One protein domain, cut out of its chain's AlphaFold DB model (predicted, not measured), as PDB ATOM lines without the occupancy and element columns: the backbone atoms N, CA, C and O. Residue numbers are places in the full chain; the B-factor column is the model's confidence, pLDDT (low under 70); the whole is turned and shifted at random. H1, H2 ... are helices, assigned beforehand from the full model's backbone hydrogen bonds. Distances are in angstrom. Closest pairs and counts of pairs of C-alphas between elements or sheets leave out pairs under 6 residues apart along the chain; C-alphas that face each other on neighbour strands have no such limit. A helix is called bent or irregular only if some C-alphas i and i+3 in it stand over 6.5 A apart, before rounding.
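Overview. This is residues 4 to 83 of the 84 residues of an uncharacterized protein of Actinobacteria bacterium (UniProt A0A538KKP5). H1 and H2 form a V joined at its point by a tight link, and H4 crosses both arms, while short H3 sits at the far end of H2, where the chain folds back into H4. Residues 4 to 14 of H1 stick out beyond the rest as a free arm. The 80 printed residues hold four named helices, in the order H1, H2, H3, H4, and no named strand; the class is all helix. The whole is only just compact, close to loose, with a radius of gyration of the C-alphas of 13.7 A, and flat, with spans of 37 by 35 by 18 A.

Arrangement. H1, residues 4 to 29, touches H4, residues 60 to 81, with residues 19 to 27 alone. Their closest C-alphas, those of Gly 23 and Val 73, are 4.0 A apart, and their lines are about perpendicular at 87 degrees. H2, residues 31 to 47, is close to H1 but not clearly touching, at a steep tilt of 44 degrees, opposite ways; their closest C-alphas are those of Cys 27 and Val 34, 6.4 A apart. H2 touches H4, closest at the C-alphas of Ser 41 and Leu 67, 4.4 A apart, at a steep tilt of 61 degrees, opposite ways. H3, residues 49 to 55, touches residues 60 to 64 of H4 alone, closest at the C-alphas of Ala 53 and Val 60, 5.4 A apart. H1 and H3 are apart. H4 is the hub, touching three helices. Every O i to N i+4 pair is within hydrogen-bond range in H1, H3 and H4; in H2 it is 11 of 13.

Along the chain. H1 begins at C-alpha 4 (-28.340, 9.334, -29.483) and is 36.2 A long. H2, 25.4 A, is irregular, C-alphas 32 and 35 being 7.4 A apart. H3 measures 10.0 A. H4, 31.1 A, ends at C-alpha 81 (-24.885, -21.747, -29.953).

Size, cuts and confidence. The C-alphas farthest apart, those of Ala 4 and Asp 32, are 39.9 A apart. The printed part has no cut, and its three links are tight. The pLDDT is under 70 at residues 4 to 17 and 81 to 83.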
ATOM      1  N   ALA A   4     -28.393  10.246 -28.343       56.44
ATOM      2  CA  ALA A   4     -28.340   9.334 -29.483       56.44
ATOM      3  C   ALA A   4     -27.708   7.966 -29.146       56.44
ATOM      4  O   ALA A   4     -28.071   6.980 -29.769       56.44
ATOM      5  N   ASP A   5     -26.786   7.897 -28.176       57.03
ATOM      6  CA  ASP A   5     -26.184   6.627 -27.723       57.03
ATOM      7  C   ASP A   5     -27.199   5.783 -26.938       57.03
ATOM      8  O   ASP A   5     -27.278   4.570 -27.119       57.03
ATOM      9  N   ASP A   6     -28.019   6.432 -26.105       56.72
ATOM     10  CA  ASP A   6     -29.076   5.765 -25.336       56.72
ATOM     11  C   ASP A   6     -30.199   5.254 -26.250       56.72
ATOM     12  O   ASP A   6     -30.675   4.137 -26.058       56.72
ATOM     13  N   ASP A   7     -30.584   6.021 -27.279       55.53
ATOM     14  CA  ASP A   7     -31.562   5.576 -28.279       55.53
ATOM     15  C   ASP A   7     -31.034   4.388 -29.094       55.53
ATOM     16  O   ASP A   7     -31.783   3.440 -29.307       55.53
ATOM     17  N   VAL A   8     -29.758   4.396 -29.505       62.31
ATOM     18  CA  VAL A   8     -29.120   3.258 -30.197       62.31
ATOM     19  C   VAL A   8     -29.047   2.038 -29.283       62.31
ATOM     20  O   VAL A   8     -29.467   0.969 -29.702       62.31
ATOM     21  N   THR A   9     -28.627   2.199 -28.027       63.09
ATOM     22  CA  THR A   9     -28.540   1.106 -27.041       63.09
ATOM     23  C   THR A   9     -29.922   0.532 -26.701       63.09
ATOM     24  O   THR A   9     -30.091  -0.673 -26.519       63.09
ATOM     25  N   PHE A  10     -30.955   1.376 -26.628       51.12
ATOM     26  CA  PHE A  10     -32.334   0.949 -26.403       51.12
ATOM     27  C   PHE A  10     -32.917   0.246 -27.632       51.12
ATOM     28  O   PHE A  10     -33.540  -0.810 -27.481       51.12
ATOM     29  N   LEU A  11     -32.681   0.784 -28.837       55.00
ATOM     30  CA  LEU A  11     -33.058   0.128 -30.087       55.00
ATOM     31  C   LEU A  11     -32.341  -1.211 -30.218       55.00
ATOM     32  O   LEU A  11     -33.002  -2.184 -30.546       55.00
ATOM     33  N   GLU A  12     -31.048  -1.290 -29.914       59.56
ATOM     34  CA  GLU A  12     -30.278  -2.534 -29.837       59.56
ATOM     35  C   GLU A  12     -30.910  -3.494 -28.832       59.56
ATOM     36  O   GLU A  12     -31.230  -4.609 -29.204       59.56
ATOM     37  N   SER A  13     -31.251  -3.060 -27.614       55.16
ATOM     38  CA  SER A  13     -31.874  -3.943 -26.613       55.16
ATOM     39  C   SER A  13     -33.253  -4.483 -27.034       55.16
ATOM     40  O   SER A  13     -33.597  -5.640 -26.766       55.16
ATOM     41  N   LEU A  14     -34.051  -3.666 -27.732       56.22
ATOM     42  CA  LEU A  14     -35.341  -4.059 -28.300       56.22
ATOM     43  C   LEU A  14     -35.169  -4.941 -29.535       56.22
ATOM     44  O   LEU A  14     -35.951  -5.871 -29.731       56.22
ATOM     45  N   THR A  15     -34.163  -4.668 -30.363       60.78
ATOM     46  CA  THR A  15     -33.843  -5.416 -31.584       60.78
ATOM     47  C   THR A  15     -33.246  -6.772 -31.220       60.78
ATOM     48  O   THR A  15     -33.705  -7.775 -31.741       60.78
ATOM     49  N   ASP A  16     -32.369  -6.850 -30.226       64.75
ATOM     50  CA  ASP A  16     -31.826  -8.093 -29.678       64.75
ATOM     51  C   ASP A  16     -32.928  -8.949 -29.060       64.75
ATOM     52  O   ASP A  16     -33.037 -10.137 -29.360       64.75
ATOM     53  N   THR A  17     -33.808  -8.353 -28.245       66.50
ATOM     54  CA  THR A  17     -34.931  -9.090 -27.641       66.50
ATOM     55  C   THR A  17     -35.940  -9.538 -28.703       66.50
ATOM     56  O   THR A  17     -36.458 -10.656 -28.631       66.50
ATOM     57  N   SER A  18     -36.226  -8.696 -29.702       80.81
ATOM     58  CA  SER A  18     -37.199  -9.010 -30.756       80.81
ATOM     59  C   SER A  18     -36.657  -9.996 -31.787       80.81
ATOM     60  O   SER A  18     -37.352 -10.961 -32.084       80.81
ATOM     61  N   LEU A  19     -35.422  -9.843 -32.272       86.25
ATOM     62  CA  LEU A  19     -34.768 -10.790 -33.179       86.25
ATOM     63  C   LEU A  19     -34.531 -12.131 -32.494       86.25
ATOM     64  O   LEU A  19     -34.850 -13.158 -33.086       86.25
ATOM     65  N   TYR A  20     -34.064 -12.148 -31.241       85.50
ATOM     66  CA  TYR A  20     -33.946 -13.400 -30.492       85.50
ATOM     67  C   TYR A  20     -35.297 -14.110 -30.388       85.50
ATOM     68  O   TYR A  20     -35.393 -15.300 -30.673       85.50
ATOM     69  N   SER A  21     -36.361 -13.381 -30.030       88.25
ATOM     70  CA  SER A  21     -37.706 -13.954 -29.895       88.25
ATOM     71  C   SER A  21     -38.271 -14.443 -31.233       88.25
ATOM     72  O   SER A  21     -38.863 -15.518 -31.284       88.25
ATOM     73  N   ILE A  22     -38.078 -13.683 -32.316       90.69
ATOM     74  CA  ILE A  22     -38.497 -14.064 -33.673       90.69
ATOM     75  C   ILE A  22     -37.734 -15.311 -34.126       90.69
ATOM     76  O   ILE A  22     -38.357 -16.253 -34.609       90.69
ATOM     77  N   GLY A  23     -36.412 -15.339 -33.943       91.44
ATOM     78  CA  GLY A  23     -35.556 -16.457 -34.328       91.44
ATOM     79  C   GLY A  23     -35.886 -17.723 -33.545       91.44
ATOM     80  O   GLY A  23     -36.104 -18.769 -34.151       91.44
ATOM     81  N   ALA A  24     -36.025 -17.613 -32.221       91.62
ATOM     82  CA  ALA A  24     -36.433 -18.717 -31.357       91.62
ATOM     83  C   ALA A  24     -37.812 -19.269 -31.753       91.62
ATOM     84  O   ALA A  24     -37.970 -20.477 -31.920       91.62
ATOM     85  N   PHE A  25     -38.801 -18.389 -31.950       91.56
ATOM     86  CA  PHE A  25     -40.149 -18.786 -32.361       91.56
ATOM     87  C   PHE A  25     -40.161 -19.451 -33.741       91.56
ATOM     88  O   PHE A  25     -40.834 -20.463 -33.932       91.56
ATOM     89  N   PHE A  26     -39.419 -18.905 -34.708       93.31
ATOM     90  CA  PHE A  26     -39.348 -19.463 -36.054       93.31
ATOM     91  C   PHE A  26     -38.674 -20.839 -36.056       93.31
ATOM     92  O   PHE A  26     -39.225 -21.775 -36.631       93.31
ATOM     93  N   CYS A  27     -37.542 -20.988 -35.357       93.25
ATOM     94  CA  CYS A  27     -36.833 -22.265 -35.246       93.25
ATOM     95  C   CYS A  27     -37.682 -23.351 -34.566       93.25
ATOM     96  O   CYS A  27     -37.606 -24.510 -34.959       93.25
ATOM     97  N   ASP A  28     -38.501 -22.988 -33.572       93.81
ATOM     98  CA  ASP A  28     -39.414 -23.924 -32.899       93.81
ATOM     99  C   ASP A  28     -40.604 -24.318 -33.792       93.81
ATOM    100  O   ASP A  28     -40.976 -25.487 -33.891       93.81
ATOM    101  N   ARG A  29     -41.203 -23.341 -34.485       95.06
ATOM    102  CA  ARG A  29     -42.452 -23.531 -35.235       95.06
ATOM    103  C   ARG A  29     -42.260 -24.076 -36.652       95.06
ATOM    104  O   ARG A  29     -43.191 -24.695 -37.177       95.06
ATOM    105  N   HIS A  30     -41.109 -23.806 -37.263       94.81
ATOM    106  CA  HIS A  30     -40.785 -24.090 -38.663       94.81
ATOM    107  C   HIS A  30     -39.334 -24.597 -38.824       94.81
ATOM    108  O   HIS A  30     -38.556 -23.999 -39.569       94.81
ATOM    109  N   PRO A  31     -38.936 -25.682 -38.128       93.88
ATOM    110  CA  PRO A  31     -37.550 -26.155 -38.125       93.88
ATOM    111  C   PRO A  31     -37.049 -26.591 -39.510       93.88
ATOM    112  O   PRO A  31     -35.858 -26.511 -39.787       93.88
ATOM    113  N   ASP A  32     -37.949 -27.038 -40.383       96.69
ATOM    114  CA  ASP A  32     -37.671 -27.468 -41.754       96.69
ATOM    115  C   ASP A  32     -37.386 -26.310 -42.720       96.69
ATOM    116  O   ASP A  32     -36.773 -26.535 -43.757       96.69
ATOM    117  N   LEU A  33     -37.785 -25.083 -42.374       96.56
ATOM    118  CA  LEU A  33     -37.613 -23.890 -43.213       96.56
ATOM    119  C   LEU A  33     -36.421 -23.020 -42.791       96.56
ATOM    120  O   LEU A  33     -36.205 -21.954 -43.364       96.56
ATOM    121  N   VAL A  34     -35.669 -23.435 -41.766       96.38
ATOM    122  CA  VAL A  34     -34.548 -22.667 -41.200       96.38
ATOM    123  C   VAL A  34     -33.449 -22.437 -42.234       96.38
ATOM    124  O   VAL A  34     -33.034 -21.299 -42.437       96.38
ATOM    125  N   ASP A  35     -33.004 -23.492 -42.913       96.75
ATOM    126  CA  ASP A  35     -31.928 -23.372 -43.901       96.75
ATOM    127  C   ASP A  35     -32.377 -22.539 -45.115       96.75
ATOM    128  O   ASP A  35     -31.630 -21.684 -45.597       96.75
ATOM    129  N   ASP A  36     -33.626 -22.721 -45.552       97.62
ATOM    130  CA  ASP A  36     -34.205 -22.006 -46.692       97.62
ATOM    131  C   ASP A  36     -34.351 -20.504 -46.408       97.62
ATOM    132  O   ASP A  36     -33.919 -19.677 -47.211       97.62
ATOM    133  N   VAL A  37     -34.886 -20.120 -45.239       97.31
ATOM    134  CA  VAL A  37     -35.057 -18.699 -44.894       97.31
ATOM    135  C   VAL A  37     -33.715 -17.990 -44.713       97.31
ATOM    136  O   VAL A  37     -33.588 -16.809 -45.045       97.31
ATOM    137  N   ILE A  38     -32.690 -18.699 -44.222       97.56
ATOM    138  CA  ILE A  38     -31.325 -18.169 -44.161       97.56
ATOM    139  C   ILE A  38     -30.821 -17.917 -45.583       97.56
ATOM    140  O   ILE A  38     -30.424 -16.788 -45.880       97.56
ATOM    141  N   ALA A  39     -30.895 -18.916 -46.465       98.12
ATOM    142  CA  ALA A  39     -30.406 -18.810 -47.837       98.12
ATOM    143  C   ALA A  39     -31.110 -17.696 -48.633       98.12
ATOM    144  O   ALA A  39     -30.447 -16.910 -49.315       98.12
ATOM    145  N   GLU A  40     -32.435 -17.579 -48.511       97.88
ATOM    146  CA  GLU A  40     -33.200 -16.493 -49.132       97.88
ATOM    147  C   GLU A  40     -32.797 -15.126 -48.566       97.88
ATOM    148  O   GLU A  40     -32.584 -14.181 -49.328       97.88
ATOM    149  N   SER A  41     -32.621 -15.009 -47.243       98.19
ATOM    150  CA  SER A  41     -32.194 -13.747 -46.625       98.19
ATOM    151  C   SER A  41     -30.805 -13.299 -47.097       98.19
ATOM    152  O   SER A  41     -30.615 -12.122 -47.407       98.19
ATOM    153  N   GLU A  42     -29.853 -14.223 -47.249       98.38
ATOM    154  CA  GLU A  42     -28.516 -13.934 -47.784       98.38
ATOM    155  C   GLU A  42     -28.564 -13.531 -49.262       98.38
ATOM    156  O   GLU A  42     -27.783 -12.695 -49.733       98.38
ATOM    157  N   GLU A  43     -29.485 -14.113 -50.030       98.44
ATOM    158  CA  GLU A  43     -29.686 -13.698 -51.408       98.44
ATOM    159  C   GLU A  43     -30.273 -12.289 -51.496       98.44
ATOM    160  O   GLU A  43     -29.804 -11.493 -52.316       98.44
ATOM    161  N   ILE A  44     -31.231 -11.953 -50.631       98.31
ATOM    162  CA  ILE A  44     -31.789 -10.604 -50.524       98.31
ATOM    163  C   ILE A  44     -30.686  -9.591 -50.182       98.31
ATOM    164  O   ILE A  44     -30.620  -8.534 -50.815       98.31
ATOM    165  N   GLU A  45     -29.782  -9.910 -49.251       97.88
ATOM    166  CA  GLU A  45     -28.624  -9.066 -48.907       97.88
ATOM    167  C   GLU A  45     -27.703  -8.837 -50.112       97.88
ATOM    168  O   GLU A  45     -27.306  -7.706 -50.403       97.88
ATOM    169  N   ARG A  46     -27.394  -9.903 -50.859       98.38
ATOM    170  CA  ARG A  46     -26.510  -9.854 -52.032       98.38
ATOM    171  C   ARG A  46     -27.139  -9.124 -53.221       98.38
ATOM    172  O   ARG A  46     -26.457  -8.366 -53.911       98.38
ATOM    173  N   ALA A  47     -28.412  -9.379 -53.503       97.75
ATOM    174  CA  ALA A  47     -29.119  -8.815 -54.648       97.75
ATOM    175  C   ALA A  47     -29.613  -7.387 -54.374       97.75
ATOM    176  O   ALA A  47     -29.647  -6.560 -55.292       97.75
ATOM    177  N   GLY A  48     -29.940  -7.072 -53.122       98.00
ATOM    178  CA  GLY A  48     -30.658  -5.875 -52.700       98.00
ATOM    179  C   GLY A  48     -32.174  -6.099 -52.695       98.00
ATOM    180  O   GLY A  48     -32.732  -6.629 -53.655       98.00
ATOM    181  N   LEU A  49     -32.832  -5.629 -51.630       96.25
ATOM    182  CA  LEU A  49     -34.241  -5.890 -51.307       96.25
ATOM    183  C   LEU A  49     -35.216  -5.658 -52.469       96.25
ATOM    184  O   LEU A  49     -35.926  -6.576 -52.867       96.25
ATOM    185  N   GLU A  50     -35.234  -4.451 -53.040       97.75
ATOM    186  CA  GLU A  50     -36.167  -4.098 -54.121       97.75
ATOM    187  C   GLU A  50     -35.919  -4.912 -55.396       97.75
ATOM    188  O   GLU A  50     -36.860  -5.314 -56.075       97.75
ATOM    189  N   ARG A  51     -34.645  -5.180 -55.717       98.25
ATOM    190  CA  ARG A  51     -34.277  -5.956 -56.907       98.25
ATOM    191  C   ARG A  51     -34.664  -7.419 -56.762       98.25
ATOM    192  O   ARG A  51     -35.146  -8.001 -57.728       98.25
ATOM    193  N   TRP A  52     -34.451  -7.995 -55.583       98.25
ATOM    194  CA  TRP A  52     -34.871  -9.358 -55.291       98.25
ATOM    195  C   TRP A  52     -36.400  -9.469 -55.330       98.25
ATOM    196  O   TRP A  52     -36.924 -10.295 -56.067       98.25
ATOM    197  N   ALA A  53     -37.117  -8.557 -54.661       98.00
ATOM    198  CA  ALA A  53     -38.582  -8.536 -54.651       98.00
ATOM    199  C   ALA A  53     -39.180  -8.443 -56.066       98.00
ATOM    200  O   ALA A  53     -40.089  -9.193 -56.410       98.00
ATOM    201  N   ALA A  54     -38.620  -7.574 -56.915       98.31
ATOM    202  CA  ALA A  54     -39.037  -7.449 -58.309       98.31
ATOM    203  C   ALA A  54     -38.732  -8.703 -59.148       98.31
ATOM    204  O   ALA A  54     -39.491  -9.021 -60.060       98.31
ATOM    205  N   ARG A  55     -37.625  -9.405 -58.871       98.06
ATOM    206  CA  ARG A  55     -37.237 -10.630 -59.587       98.06
ATOM    207  C   ARG A  55     -38.145 -11.811 -59.236       98.06
ATOM    208  O   ARG A  55     -38.483 -12.576 -60.131       98.06
ATOM    209  N   GLU A  56     -38.533 -11.926 -57.969       97.12
ATOM    210  CA  GLU A  56     -39.402 -12.998 -57.460       97.12
ATOM    211  C   GLU A  56     -40.907 -12.686 -57.586       97.12
ATOM    212  O   GLU A  56     -41.735 -13.500 -57.192       97.12
ATOM    213  N   ASP A  57     -41.272 -11.521 -58.138       97.81
ATOM    214  CA  ASP A  57     -42.660 -11.042 -58.272       97.81
ATOM    215  C   ASP A  57     -43.427 -11.011 -56.933       97.81
ATOM    216  O   ASP A  57     -44.588 -11.412 -56.822       97.81
ATOM    217  N   VAL A  58     -42.762 -10.522 -55.880       97.12
ATOM    218  CA  VAL A  58     -43.349 -10.375 -54.540       97.12
ATOM    219  C   VAL A  58     -43.335  -8.919 -54.067       97.12
ATOM    220  O   VAL A  58     -42.471  -8.136 -54.468       97.12
ATOM    221  N   PRO A  59     -44.254  -8.523 -53.166       97.25
ATOM    222  CA  PRO A  59     -44.186  -7.219 -52.518       97.25
ATOM    223  C   PRO A  59     -42.878  -7.040 -51.735       97.25
ATOM    224  O   PRO A  59     -42.397  -7.975 -51.091       97.25
ATOM    225  N   VAL A  60     -42.339  -5.819 -51.720       94.38
ATOM    226  CA  VAL A  60     -41.106  -5.482 -50.982       94.38
ATOM    227  C   VAL A  60     -41.246  -5.794 -49.490       94.38
ATOM    228  O   VAL A  60     -40.294  -6.240 -48.857       94.38
ATOM    229  N   GLU A  61     -42.447  -5.650 -48.928       93.56
ATOM    230  CA  GLU A  61     -42.747  -5.988 -47.539       93.56
ATOM    231  C   GLU A  61     -42.558  -7.483 -47.251       93.56
ATOM    232  O   GLU A  61     -42.136  -7.844 -46.154       93.56
ATOM    233  N   ARG A  62     -42.841  -8.360 -48.224       94.00
ATOM    234  CA  ARG A  62     -42.613  -9.807 -48.089       94.00
ATOM    235  C   ARG A  62     -41.128 -10.134 -48.120       94.00
ATOM    236  O   ARG A  62     -40.667 -10.851 -47.242       94.00
ATOM    237  N   ALA A  63     -40.381  -9.543 -49.051       96.56
ATOM    238  CA  ALA A  63     -38.925  -9.670 -49.067       96.56
ATOM    239  C   ALA A  63     -38.303  -9.155 -47.754       96.56
ATOM    240  O   ALA A  63     -37.396  -9.770 -47.202       96.56
ATOM    241  N   PHE A  64     -38.831  -8.059 -47.198       94.56
ATOM    242  CA  PHE A  64     -38.347  -7.512 -45.930       94.56
ATOM    243  C   PHE A  64     -38.626  -8.456 -44.758       94.56
ATOM    244  O   PHE A  64     -37.754  -8.655 -43.917       94.56
ATOM    245  N   GLN A  65     -39.809  -9.077 -44.720       94.19
ATOM    246  CA  GLN A  65     -40.129 -10.102 -43.726       94.19
ATOM    247  C   GLN A  65     -39.147 -11.276 -43.803       94.19
ATOM    248  O   GLN A  65     -38.566 -11.618 -42.779       94.19
ATOM    249  N   THR A  66     -38.900 -11.830 -44.995       96.94
ATOM    250  CA  THR A  66     -37.921 -12.915 -45.192       96.94
ATOM    251  C   THR A  66     -36.527 -12.511 -44.713       96.94
ATOM    252  O   THR A  66     -35.891 -13.254 -43.966       96.94
ATOM    253  N   LEU A  67     -36.072 -11.305 -45.068       96.44
ATOM    254  CA  LEU A  67     -34.776 -10.781 -44.639       96.44
ATOM    255  C   LEU A  67     -34.663 -10.699 -43.110       96.44
ATOM    256  O   LEU A  67     -33.705 -11.211 -42.532       96.44
ATOM    257  N   ILE A  68     -35.644 -10.075 -42.450       95.06
ATOM    258  CA  ILE A  68     -35.647  -9.918 -40.991       95.06
ATOM    259  C   ILE A  68     -35.747 -11.274 -40.292       95.06
ATOM    260  O   ILE A  68     -35.059 -11.492 -39.298       95.06
ATOM    261  N   THR A  69     -36.551 -12.202 -40.809       94.88
ATOM    262  CA  THR A  69     -36.648 -13.553 -40.250       94.88
ATOM    263  C   THR A  69     -35.327 -14.311 -40.378       94.88
ATOM    264  O   THR A  69     -34.872 -14.876 -39.387       94.88
ATOM    265  N   GLY A  70     -34.657 -14.279 -41.532       96.62
ATOM    266  CA  GLY A  70     -33.354 -14.931 -41.696       96.62
ATOM    267  C   GLY A  70     -32.242 -14.302 -40.844       96.62
ATOM    268  O   GLY A  70     -31.393 -15.013 -40.305       96.62
ATOM    269  N   LEU A  71     -32.266 -12.979 -40.640       95.44
ATOM    270  CA  LEU A  71     -31.393 -12.296 -39.674       95.44
ATOM    271  C   LEU A  71     -31.679 -12.737 -38.233       95.44
ATOM    272  O   LEU A  71     -30.752 -13.060 -37.494       95.44
ATOM    273  N   ALA A  72     -32.954 -12.795 -37.847       94.06
ATOM    274  CA  ALA A  72     -33.388 -13.225 -36.522       94.06
ATOM    275  C   ALA A  72     -32.965 -14.668 -36.214       94.06
ATOM    276  O   ALA A  72     -32.476 -14.949 -35.122       94.06
ATOM    277  N   VAL A  73     -33.104 -15.573 -37.186       95.25
ATOM    278  CA  VAL A  73     -32.661 -16.968 -37.077       95.25
ATOM    279  C   VAL A  73     -31.142 -17.044 -36.914       95.25
ATOM    280  O   VAL A  73     -30.679 -17.664 -35.961       95.25
ATOM    281  N   ARG A  74     -30.356 -16.358 -37.761       94.62
ATOM    282  CA  ARG A  74     -28.883 -16.318 -37.631       94.62
ATOM    283  C   ARG A  74     -28.439 -15.759 -36.276       94.62
ATOM    284  O   ARG A  74     -27.550 -16.332 -35.647       94.62
ATOM    285  N   TYR A  75     -29.082 -14.686 -35.808       91.62
ATOM    286  CA  TYR A  75     -28.818 -14.097 -34.494       91.62
ATOM    287  C   TYR A  75     -29.130 -15.079 -33.359       91.62
ATOM    288  O   TYR A  75     -28.280 -15.339 -32.510       91.62
ATOM    289  N   PHE A  76     -30.319 -15.689 -33.376       91.12
ATOM    290  CA  PHE A  76     -30.713 -16.697 -32.394       91.12
ATOM    291  C   PHE A  76     -29.734 -17.877 -32.365       91.12
ATOM    292  O   PHE A  76     -29.299 -18.267 -31.285       91.12
ATOM    293  N   THR A  77     -29.343 -18.423 -33.520       89.06
ATOM    294  CA  THR A  77     -28.390 -19.539 -33.593       89.06
ATOM    295  C   THR A  77     -27.014 -19.160 -33.051       89.06
ATOM    296  O   THR A  77     -26.405 -19.977 -32.362       89.06
ATOM    297  N   ALA A  78     -26.530 -17.943 -33.311       89.31
ATOM    298  CA  ALA A  78     -25.263 -17.467 -32.759       89.31
ATOM    299  C   ALA A  78     -25.318 -17.385 -31.224       89.31
ATOM    300  O   ALA A  78     -24.501 -18.001 -30.544       89.31
ATOM    301  N   VAL A  79     -26.344 -16.724 -30.675       86.94
ATOM    302  CA  VAL A  79     -26.504 -16.536 -29.222       86.94
ATOM    303  C   VAL A  79     -26.791 -17.855 -28.494       86.94
ATOM    304  O   VAL A  79     -26.223 -18.129 -27.440       86.94
ATOM    305  N   ALA A  80     -27.664 -18.704 -29.043       83.88
ATOM    306  CA  ALA A  80     -27.992 -20.002 -28.451       83.88
ATOM    307  C   ALA A  80     -26.856 -21.031 -28.619       83.88
ATOM    308  O   ALA A  80     -26.720 -21.936 -27.796       83.88
ATOM    309  N   GLY A  81     -26.042 -20.897 -29.672       67.19
ATOM    310  CA  GLY A  81     -24.885 -21.747 -29.953       67.19
ATOM    311  C   GLY A  81     -23.661 -21.442 -29.082       67.19
ATOM    312  O   GLY A  81     -22.928 -22.366 -28.743       67.19
ATOM    313  N   GLU A  82     -23.473 -20.188 -28.656       58.66
ATOM    314  CA  GLU A  82     -22.403 -19.771 -27.729       58.66
ATOM    315  C   GLU A  82     -22.551 -20.353 -26.307       58.66
ATOM    316  O   GLU A  82     -21.604 -20.333 -25.522       58.66
ATOM    317  N   GLY A  83     -23.717 -20.914 -25.969       48.72
ATOM    318  CA  GLY A  83     -23.993 -21.544 -24.675       48.72
ATOM    319  C   GLY A  83     -23.598 -23.023 -24.543       48.72
ATOM    320  O   GLY A  83     -23.980 -23.637 -23.542       48.72
TER     321      GLY A  83